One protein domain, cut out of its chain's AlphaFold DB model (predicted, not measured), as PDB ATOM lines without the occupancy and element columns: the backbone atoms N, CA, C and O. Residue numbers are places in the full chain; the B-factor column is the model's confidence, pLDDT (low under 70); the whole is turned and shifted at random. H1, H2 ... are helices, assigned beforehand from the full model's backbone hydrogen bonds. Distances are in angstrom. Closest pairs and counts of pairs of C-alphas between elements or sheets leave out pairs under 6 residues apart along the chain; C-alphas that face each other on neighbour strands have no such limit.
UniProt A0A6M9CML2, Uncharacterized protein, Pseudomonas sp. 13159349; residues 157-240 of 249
ATOM      1  N   GLN A 157      40.977  37.674  -1.444       64.75
ATOM      2  CA  GLN A 157      41.572  36.663  -2.311       64.75
ATOM      3  C   GLN A 157      42.330  35.578  -1.529       64.75
ATOM      4  O   GLN A 157      42.272  34.399  -1.890       64.75
ATOM      5  N   GLU A 158      43.008  35.948  -0.446       69.56
ATOM      6  CA  GLU A 158      43.691  35.016   0.450       69.56
ATOM      7  C   GLU A 158      42.703  34.220   1.291       69.56
ATOM      8  O   GLU A 158      42.792  32.995   1.301       69.56
ATOM      9  N   LEU A 159      41.681  34.870   1.859       75.62
ATOM     10  CA  LEU A 159      40.564  34.178   2.513       75.62
ATOM     11  C   LEU A 159      39.894  33.184   1.555       75.62
ATOM     12  O   LEU A 159      39.654  32.031   1.909       75.62
ATOM     13  N   GLY A 160      39.658  33.589   0.304       74.75
ATOM     14  CA  GLY A 160      39.137  32.694  -0.730       74.75
ATOM     15  C   GLY A 160      40.060  31.505  -1.023       74.75
ATOM     16  O   GLY A 160      39.581  30.402  -1.288       74.75
ATOM     17  N   SER A 161      41.375  31.704  -0.941       76.19
ATOM     18  CA  SER A 161      42.366  30.639  -1.125       76.19
ATOM     19  C   SER A 161      42.387  29.678   0.065       76.19
ATOM     20  O   SER A 161      42.359  28.467  -0.141       76.19
ATOM     21  N   ILE A 162      42.347  30.196   1.295       79.19
ATOM     22  CA  ILE A 162      42.281  29.404   2.531       79.19
ATOM     23  C   ILE A 162      41.011  28.552   2.551       79.19
ATOM     24  O   ILE A 162      41.084  27.342   2.753       79.19
ATOM     25  N   VAL A 163      39.849  29.141   2.248       80.56
ATOM     26  CA  VAL A 163      38.571  28.410   2.194       80.56
ATOM     27  C   VAL A 163      38.614  27.288   1.155       80.56
ATOM     28  O   VAL A 163      38.112  26.194   1.411       80.56
ATOM     29  N   LYS A 164      39.228  27.520  -0.012       80.75
ATOM     30  CA  LYS A 164      39.413  26.476  -1.033       80.75
ATOM     31  C   LYS A 164      40.341  25.362  -0.555       80.75
ATOM     32  O   LYS A 164      40.027  24.195  -0.772       80.75
ATOM     33  N   VAL A 165      41.443  25.701   0.117       83.38
ATOM     34  CA  VAL A 165      42.343  24.711   0.728       83.38
ATOM     35  C   VAL A 165      41.594  23.882   1.772       83.38
ATOM     36  O   VAL A 165      41.625  22.659   1.696       83.38
ATOM     37  N   MET A 166      40.859  24.513   2.688       84.25
ATOM     38  CA  MET A 166      40.079  23.811   3.714       84.25
ATOM     39  C   MET A 166      39.036  22.868   3.115       84.25
ATOM     40  O   MET A 166      38.950  21.709   3.518       84.25
ATOM     41  N   LYS A 167      38.256  23.342   2.135       84.56
ATOM     42  CA  LYS A 167      37.263  22.502   1.450       84.56
ATOM     43  C   LYS A 167      37.926  21.316   0.753       84.56
ATOM     44  O   LYS A 167      37.448  20.198   0.900       84.56
ATOM     45  N   GLY A 168      39.045  21.542   0.063       86.00
ATOM     46  CA  GLY A 168      39.802  20.469  -0.577       86.00
ATOM     47  C   GLY A 168      40.310  19.428   0.422       86.00
ATOM     48  O   GLY A 168      40.136  18.237   0.198       86.00
ATOM     49  N   LEU A 169      40.855  19.854   1.567       88.38
ATOM     50  CA  LEU A 169      41.302  18.935   2.621       88.38
ATOM     51  C   LEU A 169      40.152  18.074   3.152       88.38
ATOM     52  O   LEU A 169      40.312  16.866   3.307       88.38
ATOM     53  N   LEU A 170      38.992  18.684   3.400       89.00
ATOM     54  CA  LEU A 170      37.813  17.970   3.882       89.00
ATOM     55  C   LEU A 170      37.355  16.897   2.884       89.00
ATOM     56  O   LEU A 170      37.061  15.771   3.280       89.00
ATOM     57  N   GLU A 171      37.314  17.227   1.594       90.56
ATOM     58  CA  GLU A 171      36.940  16.270   0.548       90.56
ATOM     59  C   GLU A 171      37.991  15.166   0.370       90.56
ATOM     60  O   GLU A 171      37.628  14.006   0.177       90.56
ATOM     61  N   VAL A 172      39.283  15.472   0.533       91.06
ATOM     62  CA  VAL A 172      40.344  14.454   0.554       91.06
ATOM     63  C   VAL A 172      40.147  13.482   1.718       91.06
ATOM     64  O   VAL A 172      40.218  12.272   1.515       91.06
ATOM     65  N   ILE A 173      39.841  13.976   2.923       90.50
ATOM     66  CA  ILE A 173      39.564  13.121   4.090       90.50
ATOM     67  C   ILE A 173      38.369  12.203   3.813       90.50
ATOM     68  O   ILE A 173      38.454  10.998   4.054       90.50
ATOM     69  N   LYS A 174      37.280  12.739   3.248       91.12
ATOM     70  CA  LYS A 174      36.116  11.933   2.847       91.12
ATOM     71  C   LYS A 174      36.481  10.876   1.807       91.12
ATOM     72  O   LYS A 174      36.028   9.742   1.916       91.12
ATOM     73  N   ALA A 175      37.301  11.218   0.816       90.12
ATOM     74  CA  ALA A 175      37.744  10.275  -0.207       90.12
ATOM     75  C   ALA A 175      38.617   9.153   0.378       90.12
ATOM     76  O   ALA A 175      38.482   7.996  -0.021       90.12
ATOM     77  N   VAL A 176      39.472   9.470   1.356       91.38
ATOM     78  CA  VAL A 176      40.270   8.478   2.088       91.38
ATOM     79  C   VAL A 176      39.373   7.563   2.925       91.38
ATOM     80  O   VAL A 176      39.530   6.345   2.839       91.38
ATOM     81  N   ASP A 177      38.417   8.107   3.685       90.31
ATOM     82  CA  ASP A 177      37.446   7.311   4.459       90.31
ATOM     83  C   ASP A 177      36.645   6.379   3.539       90.31
ATOM     84  O   ASP A 177      36.598   5.164   3.753       90.31
ATOM     85  N   LYS A 178      36.132   6.926   2.431       88.88
ATOM     86  CA  LYS A 178      35.415   6.181   1.398       88.88
ATOM     87  C   LYS A 178      36.249   5.041   0.826       88.88
ATOM     88  O   LYS A 178      35.759   3.920   0.739       88.88
ATOM     89  N   ALA A 179      37.513   5.292   0.482       89.69
ATOM     90  CA  ALA A 179      38.405   4.261  -0.041       89.69
ATOM     91  C   ALA A 179      38.590   3.095   0.948       89.69
ATOM     92  O   ALA A 179      38.757   1.951   0.519       89.69
ATOM     93  N   HIS A 180      38.568   3.356   2.260       87.50
ATOM     94  CA  HIS A 180      38.700   2.330   3.297       87.50
ATOM     95  C   HIS A 180      37.399   1.582   3.599       87.50
ATOM     96  O   HIS A 180      37.467   0.388   3.885       87.50
ATOM     97  N   ARG A 181      36.245   2.256   3.551       88.50
ATOM     98  CA  ARG A 181      34.964   1.702   4.026       88.50
ATOM     99  C   ARG A 181      34.077   1.153   2.921       88.50
ATOM    100  O   ARG A 181      33.351   0.193   3.164       88.50
ATOM    101  N   GLU A 182      34.111   1.744   1.733       86.38
ATOM    102  CA  GLU A 182      33.247   1.331   0.632       86.38
ATOM    103  C   GLU A 182      33.966   0.337  -0.292       86.38
ATOM    104  O   GLU A 182      35.074   0.619  -0.759       86.38
ATOM    105  N   PRO A 183      33.354  -0.822  -0.601       81.38
ATOM    106  CA  PRO A 183      33.910  -1.735  -1.586       81.38
ATOM    107  C   PRO A 183      33.856  -1.097  -2.988       81.38
ATOM    108  O   PRO A 183      32.829  -0.518  -3.365       81.38
ATOM    109  N   PRO A 184      34.941  -1.184  -3.778       82.75
ATOM    110  CA  PRO A 184      34.974  -0.632  -5.126       82.75
ATOM    111  C   PRO A 184      33.973  -1.351  -6.038       82.75
ATOM    112  O   PRO A 184      33.761  -2.557  -5.932       82.75
ATOM    113  N   LYS A 185      33.347  -0.590  -6.940       81.62
ATOM    114  CA  LYS A 185      32.310  -1.101  -7.853       81.62
ATOM    115  C   LYS A 185      32.884  -1.699  -9.139       81.62
ATOM    116  O   LYS A 185      32.193  -2.449  -9.821       81.62
ATOM    117  N   ASP A 186      34.123  -1.352  -9.474       85.75
ATOM    118  CA  ASP A 186      34.824  -1.752 -10.688       85.75
ATOM    119  C   ASP A 186      36.351  -1.802 -10.472       85.75
ATOM    120  O   ASP A 186      36.887  -1.296  -9.482       85.75
ATOM    121  N   TYR A 187      37.069  -2.403 -11.427       84.06
ATOM    122  CA  TYR A 187      38.532  -2.539 -11.386       84.06
ATOM    123  C   TYR A 187      39.255  -1.182 -11.318       84.06
ATOM    124  O   TYR A 187      40.276  -1.030 -10.641       84.06
ATOM    125  N   HIS A 188      38.724  -0.165 -12.004       83.69
ATOM    126  CA  HIS A 188      39.289   1.183 -11.972       83.69
ATOM    127  C   HIS A 188      39.115   1.844 -10.599       83.69
ATOM    128  O   HIS A 188      40.067   2.445 -10.092       83.69
ATOM    129  N   GLY A 189      37.949   1.685  -9.971       84.25
ATOM    130  CA  GLY A 189      37.675   2.128  -8.612       84.25
ATOM    131  C   GLY A 189      38.527   1.404  -7.573       84.25
ATOM    132  O   GLY A 189      39.019   2.045  -6.650       84.25
ATOM    133  N   GLU A 190      38.786   0.107  -7.750       87.69
ATOM    134  CA  GLU A 190      39.667  -0.665  -6.865       87.69
ATOM    135  C   GLU A 190      41.107  -0.155  -6.924       87.69
ATOM    136  O   GLU A 190      41.707   0.176  -5.896       87.69
ATOM    137  N   LYS A 191      41.645   0.008  -8.138       89.50
ATOM    138  CA  LYS A 191      42.995   0.545  -8.343       89.50
ATOM    139  C   LYS A 191      43.139   1.946  -7.746       89.50
ATOM    140  O   LYS A 191      44.168   2.254  -7.143       89.50
ATOM    141  N   ARG A 192      42.118   2.791  -7.899       87.75
ATOM    142  CA  ARG A 192      42.096   4.144  -7.334       87.75
ATOM    143  C   ARG A 192      42.037   4.123  -5.811       87.75
ATOM    144  O   ARG A 192      42.863   4.766  -5.171       87.75
ATOM    145  N   ALA A 193      41.123   3.351  -5.226       89.19
ATOM    146  CA  ALA A 193      41.010   3.211  -3.778       89.19
ATOM    147  C   ALA A 193      42.335   2.731  -3.167       89.19
ATOM    148  O   ALA A 193      42.785   3.284  -2.166       89.19
ATOM    149  N   GLN A 194      43.014   1.773  -3.807       90.19
ATOM    150  CA  GLN A 194      44.315   1.299  -3.341       90.19
ATOM    151  C   GLN A 194      45.401   2.379  -3.416       90.19
ATOM    152  O   GLN A 194      46.195   2.517  -2.485       90.19
ATOM    153  N   LYS A 195      45.437   3.179  -4.488       91.19
ATOM    154  CA  LYS A 195      46.364   4.314  -4.584       91.19
ATOM    155  C   LYS A 195      46.112   5.361  -3.499       91.19
ATOM    156  O   LYS A 195      47.072   5.797  -2.873       91.19
ATOM    157  N   ILE A 196      44.851   5.720  -3.247       90.94
ATOM    158  CA  ILE A 196      44.465   6.666  -2.188       90.94
ATOM    159  C   ILE A 196      44.939   6.151  -0.824       90.94
ATOM    160  O   ILE A 196      45.583   6.893  -0.088       90.94
ATOM    161  N   LYS A 197      44.705   4.868  -0.509       89.69
ATOM    162  CA  LYS A 197      45.194   4.230   0.729       89.69
ATOM    163  C   LYS A 197      46.712   4.301   0.854       89.69
ATOM    164  O   LYS A 197      47.230   4.702   1.892       89.69
ATOM    165  N   ASN A 198      47.426   3.932  -0.208       88.94
ATOM    166  CA  ASN A 198      48.886   3.933  -0.215       88.94
ATOM    167  C   ASN A 198      49.445   5.345   0.000       88.94
ATOM    168  O   ASN A 198      50.351   5.522   0.808       88.94
ATOM    169  N   LEU A 199      48.886   6.348  -0.682       88.19
ATOM    170  CA  LEU A 199      49.284   7.748  -0.527       88.19
ATOM    171  C   LEU A 199      48.949   8.288   0.869       88.19
ATOM    172  O   LEU A 199      49.777   8.971   1.463       88.19
ATOM    173  N   ALA A 200      47.782   7.944   1.422       87.81
ATOM    174  CA  ALA A 200      47.400   8.315   2.783       87.81
ATOM    175  C   ALA A 200      48.355   7.713   3.832       87.81
ATOM    176  O   ALA A 200      48.788   8.407   4.749       87.81
ATOM    177  N   ASN A 201      48.761   6.451   3.660       86.12
ATOM    178  CA  ASN A 201      49.687   5.773   4.574       86.12
ATOM    179  C   ASN A 201      51.067   6.441   4.653       86.12
ATOM    180  O   ASN A 201      51.709   6.380   5.702       86.12
ATOM    181  N   LEU A 202      51.514   7.107   3.584       84.69
ATOM    182  CA  LEU A 202      52.787   7.833   3.579       84.69
ATOM    183  C   LEU A 202      52.780   9.058   4.503       84.69
ATOM    184  O   LEU A 202      53.849   9.490   4.916       84.69
ATOM    185  N   PHE A 203      51.613   9.603   4.870       81.75
ATOM    186  CA  PHE A 203      51.537  10.665   5.880       81.75
ATOM    187  C   PHE A 203      51.759  10.139   7.302       81.75
ATOM    188  O   PHE A 203      52.347  10.841   8.118       81.75
ATOM    189  N   ASN A 204      51.337   8.902   7.587       77.69
ATOM    190  CA  ASN A 204      51.556   8.264   8.889       77.69
ATOM    191  C   ASN A 204      52.992   7.742   9.035       77.69
ATOM    192  O   ASN A 204      53.562   7.805  10.118       77.69
ATOM    193  N   ASN A 205      53.571   7.235   7.943       77.81
ATOM    194  CA  ASN A 205      54.932   6.701   7.899       77.81
ATOM    195  C   ASN A 205      55.728   7.358   6.762       77.81
ATOM    196  O   ASN A 205      55.957   6.724   5.723       77.81
ATOM    197  N   PRO A 206      56.140   8.627   6.920       76.94
ATOM    198  CA  PRO A 206      56.898   9.315   5.891       76.94
ATOM    199  C   PRO A 206      58.281   8.662   5.697       76.94
ATOM    200  O   PRO A 206      58.910   8.225   6.667       76.94
ATOM    201  N   PRO A 207      58.796   8.597   4.456       75.06
ATOM    202  CA  PRO A 207      60.178   8.215   4.184       75.06
ATOM    203  C   PRO A 207      61.168   9.059   4.997       75.06
ATOM    204  O   PRO A 207      60.971  10.262   5.163       75.06
ATOM    205  N   ARG A 208      62.261   8.432   5.457       60.62
ATOM    206  CA  ARG A 208      63.271   9.072   6.325       60.62
ATOM    207  C   ARG A 208      63.953  10.296   5.697       60.62
ATOM    208  O   ARG A 208      64.394  11.158   6.442       60.62
ATOM    209  N   ASP A 209      63.996  10.389   4.366       64.81
ATOM    210  CA  ASP A 209      64.575  11.521   3.638       64.81
ATOM    211  C   ASP A 209      63.648  12.019   2.517       64.81
ATOM    212  O   ASP A 209      63.083  11.241   1.748       64.81
ATOM    213  N   GLY A 210      63.537  13.345   2.380       65.94
ATOM    214  CA  GLY A 210      63.006  13.998   1.176       65.94
ATOM    215  C   GLY A 210      61.480  14.053   1.013       65.94
ATOM    216  O   GLY A 210      61.016  14.526  -0.029       65.94
ATOM    217  N   PHE A 211      60.695  13.632   2.010       77.38
ATOM    218  CA  PHE A 211      59.231  13.674   1.945       77.38
ATOM    219  C   PHE A 211      58.695  15.117   1.880       77.38
ATOM    220  O   PHE A 211      58.775  15.879   2.841       77.38
ATOM    221  N   ASP A 212      58.149  15.512   0.726       80.81
ATOM    222  CA  ASP A 212      57.486  16.808   0.554       80.81
ATOM    223  C   ASP A 212      55.983  16.658   0.787       80.81
ATOM    224  O   ASP A 212      55.262  16.165  -0.084       80.81
ATOM    225  N   VAL A 213      55.532  17.102   1.959       80.81
ATOM    226  CA  VAL A 213      54.131  17.039   2.402       80.81
ATOM    227  C   VAL A 213      53.195  17.682   1.373       80.81
ATOM    228  O   VAL A 213      52.194  17.079   0.997       80.81
ATOM    229  N   CYS A 214      53.550  18.860   0.844       80.69
ATOM    230  CA  CYS A 214      52.723  19.569  -0.138       80.69
ATOM    231  C   CYS A 214      52.531  18.765  -1.432       80.69
ATOM    232  O   CYS A 214      51.414  18.657  -1.927       80.69
ATOM    233  N   SER A 215      53.603  18.192  -1.984       81.81
ATOM    234  CA  SER A 215      53.529  17.387  -3.210       81.81
ATOM    235  C   SER A 215      52.698  16.129  -3.005       81.81
ATOM    236  O   SER A 215      51.891  15.792  -3.865       81.81
ATOM    237  N   HIS A 216      52.855  15.459  -1.863       85.00
ATOM    238  CA  HIS A 216      52.072  14.263  -1.555       85.00
ATOM    239  C   HIS A 216      50.596  14.585  -1.362       85.00
ATOM    240  O   HIS A 216      49.746  13.824  -1.816       85.00
ATOM    241  N   LEU A 217      50.280  15.731  -0.763       86.31
ATOM    242  CA  LEU A 217      48.901  16.169  -0.598       86.31
ATOM    243  C   LEU A 217      48.249  16.504  -1.943       86.31
ATOM    244  O   LEU A 217      47.109  16.117  -2.180       86.31
ATOM    245  N   ILE A 218      48.983  17.162  -2.845       85.44
ATOM    246  CA  ILE A 218      48.511  17.444  -4.208       85.44
ATOM    247  C   ILE A 218      48.263  16.140  -4.974       85.44
ATOM    248  O   ILE A 218      47.215  15.996  -5.597       85.44
ATOM    249  N   LEU A 219      49.189  15.179  -4.903       87.00
ATOM    250  CA  LEU A 219      49.030  13.870  -5.547       87.00
ATOM    251  C   LEU A 219      47.836  13.096  -4.979       87.00
ATOM    252  O   LEU A 219      47.070  12.501  -5.734       87.00
ATOM    253  N   LEU A 220      47.650  13.133  -3.658       89.88
ATOM    254  CA  LEU A 220      46.503  12.514  -3.003       89.88
ATOM    255  C   LEU A 220      45.190  13.160  -3.460       89.88
ATOM    256  O   LEU A 220      44.255  12.439  -3.795       89.88
ATOM    257  N   ALA A 221      45.130  14.493  -3.532       88.44
ATOM    258  CA  ALA A 221      43.958  15.210  -4.028       88.44
ATOM    259  C   ALA A 221      43.646  14.876  -5.495       88.44
ATOM    260  O   ALA A 221      42.485  14.672  -5.837       88.44
ATOM    261  N   GLN A 222      44.671  14.746  -6.343       88.62
ATOM    262  CA  GLN A 222      44.513  14.344  -7.744       88.62
ATOM    263  C   GLN A 222      43.940  12.930  -7.882       88.62
ATOM    264  O   GLN A 222      42.991  12.727  -8.634       88.62
ATOM    265  N   GLU A 223      44.474  11.954  -7.144       89.44
ATOM    266  CA  GLU A 223      43.960  10.575  -7.172       89.44
ATOM    267  C   GLU A 223      42.571  10.455  -6.524       89.44
ATOM    268  O   GLU A 223      41.779   9.594  -6.908       89.44
ATOM    269  N   ALA A 224      42.257  11.338  -5.574       87.31
ATOM    270  CA  ALA A 224      40.932  11.485  -4.981       87.31
ATOM    271  C   ALA A 224      39.941  12.267  -5.867       87.31
ATOM    272  O   ALA A 224      38.778  12.388  -5.489       87.31
ATOM    273  N   GLU A 225      40.380  12.782  -7.023       87.44
ATOM    274  CA  GLU A 225      39.595  13.645  -7.922       87.44
ATOM    275  C   GLU A 225      38.988  14.870  -7.219       87.44
ATOM    276  O   GLU A 225      37.910  15.351  -7.566       87.44
ATOM    277  N   VAL A 226      39.694  15.395  -6.218       86.62
ATOM    278  CA  VAL A 226      39.282  16.588  -5.483       86.62
ATOM    279  C   VAL A 226      39.883  17.817  -6.153       86.62
ATOM    280  O   VAL A 226      41.103  17.936  -6.278       86.62
ATOM    281  N   ASP A 227      39.026  18.763  -6.539       79.12
ATOM    282  CA  ASP A 227      39.459  20.075  -7.021       79.12
ATOM    283  C   ASP A 227      40.029  20.898  -5.858       79.12
ATOM    284  O   ASP A 227      39.328  21.598  -5.122       79.12
ATOM    285  N   MET A 228      41.335  20.747  -5.660       74.69
ATOM    286  CA  MET A 228      42.106  21.412  -4.628       74.69
ATOM    287  C   MET A 228      43.183  22.288  -5.266       74.69
ATOM    288  O   MET A 228      43.858  21.887  -6.216       74.69
ATOM    289  N   LEU A 229      43.393  23.484  -4.704       68.94
ATOM    290  CA  LEU A 229      44.436  24.414  -5.146       68.94
ATOM    291  C   LEU A 229      45.801  23.719  -5.200       68.94
ATOM    292  O   LEU A 229      46.399  23.469  -4.167       68.94
ATOM    293  N   SER A 230      46.337  23.460  -6.392       67.19
ATOM    294  CA  SER A 230      47.550  22.642  -6.567       67.19
ATOM    295  C   SER A 230      48.867  23.425  -6.432       67.19
ATOM    296  O   SER A 230      49.908  23.009  -6.933       67.19
ATOM    297  N   CYS A 231      48.843  24.604  -5.805       71.19
ATOM    298  CA  CYS A 231      50.004  25.488  -5.752       71.19
ATOM    299  C   CYS A 231      50.862  25.214  -4.508       71.19
ATOM    300  O   CYS A 231      50.507  25.620  -3.401       71.19
ATOM    301  N   HIS A 232      52.049  24.623  -4.694       68.94
ATOM    302  CA  HIS A 232      53.005  24.350  -3.608       68.94
ATOM    303  C   HIS A 232      53.334  25.573  -2.752       68.94
ATOM    304  O   HIS A 232      53.445  25.451  -1.536       68.94
ATOM    305  N   LYS A 233      53.482  26.754  -3.367       66.56
ATOM    306  CA  LYS A 233      53.772  28.003  -2.641       66.56
ATOM    307  C   LYS A 233      52.627  28.394  -1.708       66.56
ATOM    308  O   LYS A 233      52.876  28.816  -0.587       66.56
ATOM    309  N   THR A 234      51.393  28.205  -2.167       68.81
ATOM    310  CA  THR A 234      50.173  28.515  -1.410       68.81
ATOM    311  C   THR A 234      50.032  27.571  -0.220       68.81
ATOM    312  O   THR A 234      49.825  28.022   0.900       68.81
ATOM    313  N   PHE A 235      50.256  26.271  -0.432       68.94
ATOM    314  CA  PHE A 235      50.280  25.301   0.663       68.94
ATOM    315  C   PHE A 235      51.367  25.591   1.686       68.94
ATOM    316  O   PHE A 235      51.084  25.589   2.875       68.94
ATOM    317  N   ARG A 236      52.594  25.882   1.245       70.75
ATOM    318  CA  ARG A 236      53.682  26.207   2.176       70.75
ATOM    319  C   ARG A 236      53.384  27.455   3.002       70.75
ATOM    320  O   ARG A 236      53.616  27.420   4.204       70.75
ATOM    321  N   LYS A 237      52.814  28.502   2.383       72.56
ATOM    322  CA  LYS A 237      52.387  29.730   3.082       72.56
ATOM    323  C   LYS A 237      51.373  29.411   4.185       72.56
ATOM    324  O   LYS A 237      51.575  29.830   5.314       72.56
ATOM    325  N   TYR A 238      50.314  28.661   3.875       72.88
ATOM    326  CA  TYR A 238      49.193  28.474   4.807       72.88
ATOM    327  C   TYR A 238      49.304  27.260   5.738       72.88
ATOM    328  O   TYR A 238      48.600  27.206   6.736       72.88
ATOM    329  N   MET A 239      50.169  26.288   5.442       69.25
ATOM    330  CA  MET A 239      50.409  25.122   6.308       69.25
ATOM    331  C   MET A 239      51.627  25.294   7.222       69.25
ATOM    332  O   MET A 239      52.021  24.342   7.885       69.25
ATOM    333  N   GLY A 240      52.272  26.467   7.218       65.62
ATOM    334  CA  GLY A 240      53.470  26.723   8.026       65.62
ATOM    335  C   GLY A 240      54.687  25.878   7.626       65.62
ATOM    336  O   GLY A 240      55.631  25.737   8.399       65.62
TER     337      GLY A 240
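What this domain is: This is residues 157 to 240 of the 249 residues of an uncharacterized protein of Pseudomonas sp. 13159349 (UniProt A0A6M9CML2). One long helix, H1, makes one edge of a flat shape, and a helical hairpin of H2 and H3 is set steeply to it on one side, with residues 204 to 210 sticking out at the hairpin's turn. The short helix H4 packs on H3, close to H1. The printed part has 84 residues with four named helices, H1 to H4 in order, and no named strand; the class is all helix. It is compact, with a radius of gyration of the C-alphas of 13.5 A and spans of 39 by 32 by 16 A.

How they stand to each other: H1, residues 157 to 181, touches H2, residues 187 to 204, with residues 175 to 180 alone, at a steep tilt of 66 degrees, opposite ways; the closest C-alphas, of Ala 179 and Ala 193, are 4.7 A apart. H3, residues 213 to 223, forms a hairpin with H2 at a shallow tilt of 14 degrees, opposite ways; the closest C-alphas, of Leu 199 and Leu 220, are 6.0 A apart. H1 and H3 only just touch, with 3 pairs of C-alphas within 8 A, the closest those of Val 172 and Ala 221 at 5.9 A. H4, residues 232 to 238, touches H3, with the closest C-alphas, of Cys 214 and His 232, 5.9 A apart. H4 is close to H1 but not clearly touching, and apart from H2. Every O i to N i+4 pair is within hydrogen-bond range in H1, H3 and H4; in H2, 12 of 14 are.

Where its parts are: H1 runs 36.1 A from C-alpha 157 at (41.572, 36.663, -2.311). H2 is 26.4 A long, H3 15.4 A and H4 10.1 A, ending at C-alpha 238, (49.193, 28.474, 4.807).

The domain as a whole: The C-alphas farthest apart, of Gln 157 and Tyr 187, are 40.4 A apart. The printed part has no cut and no long link. Confidence is under 70 in 13 residues, among them 208 to 210 and 232 to 235.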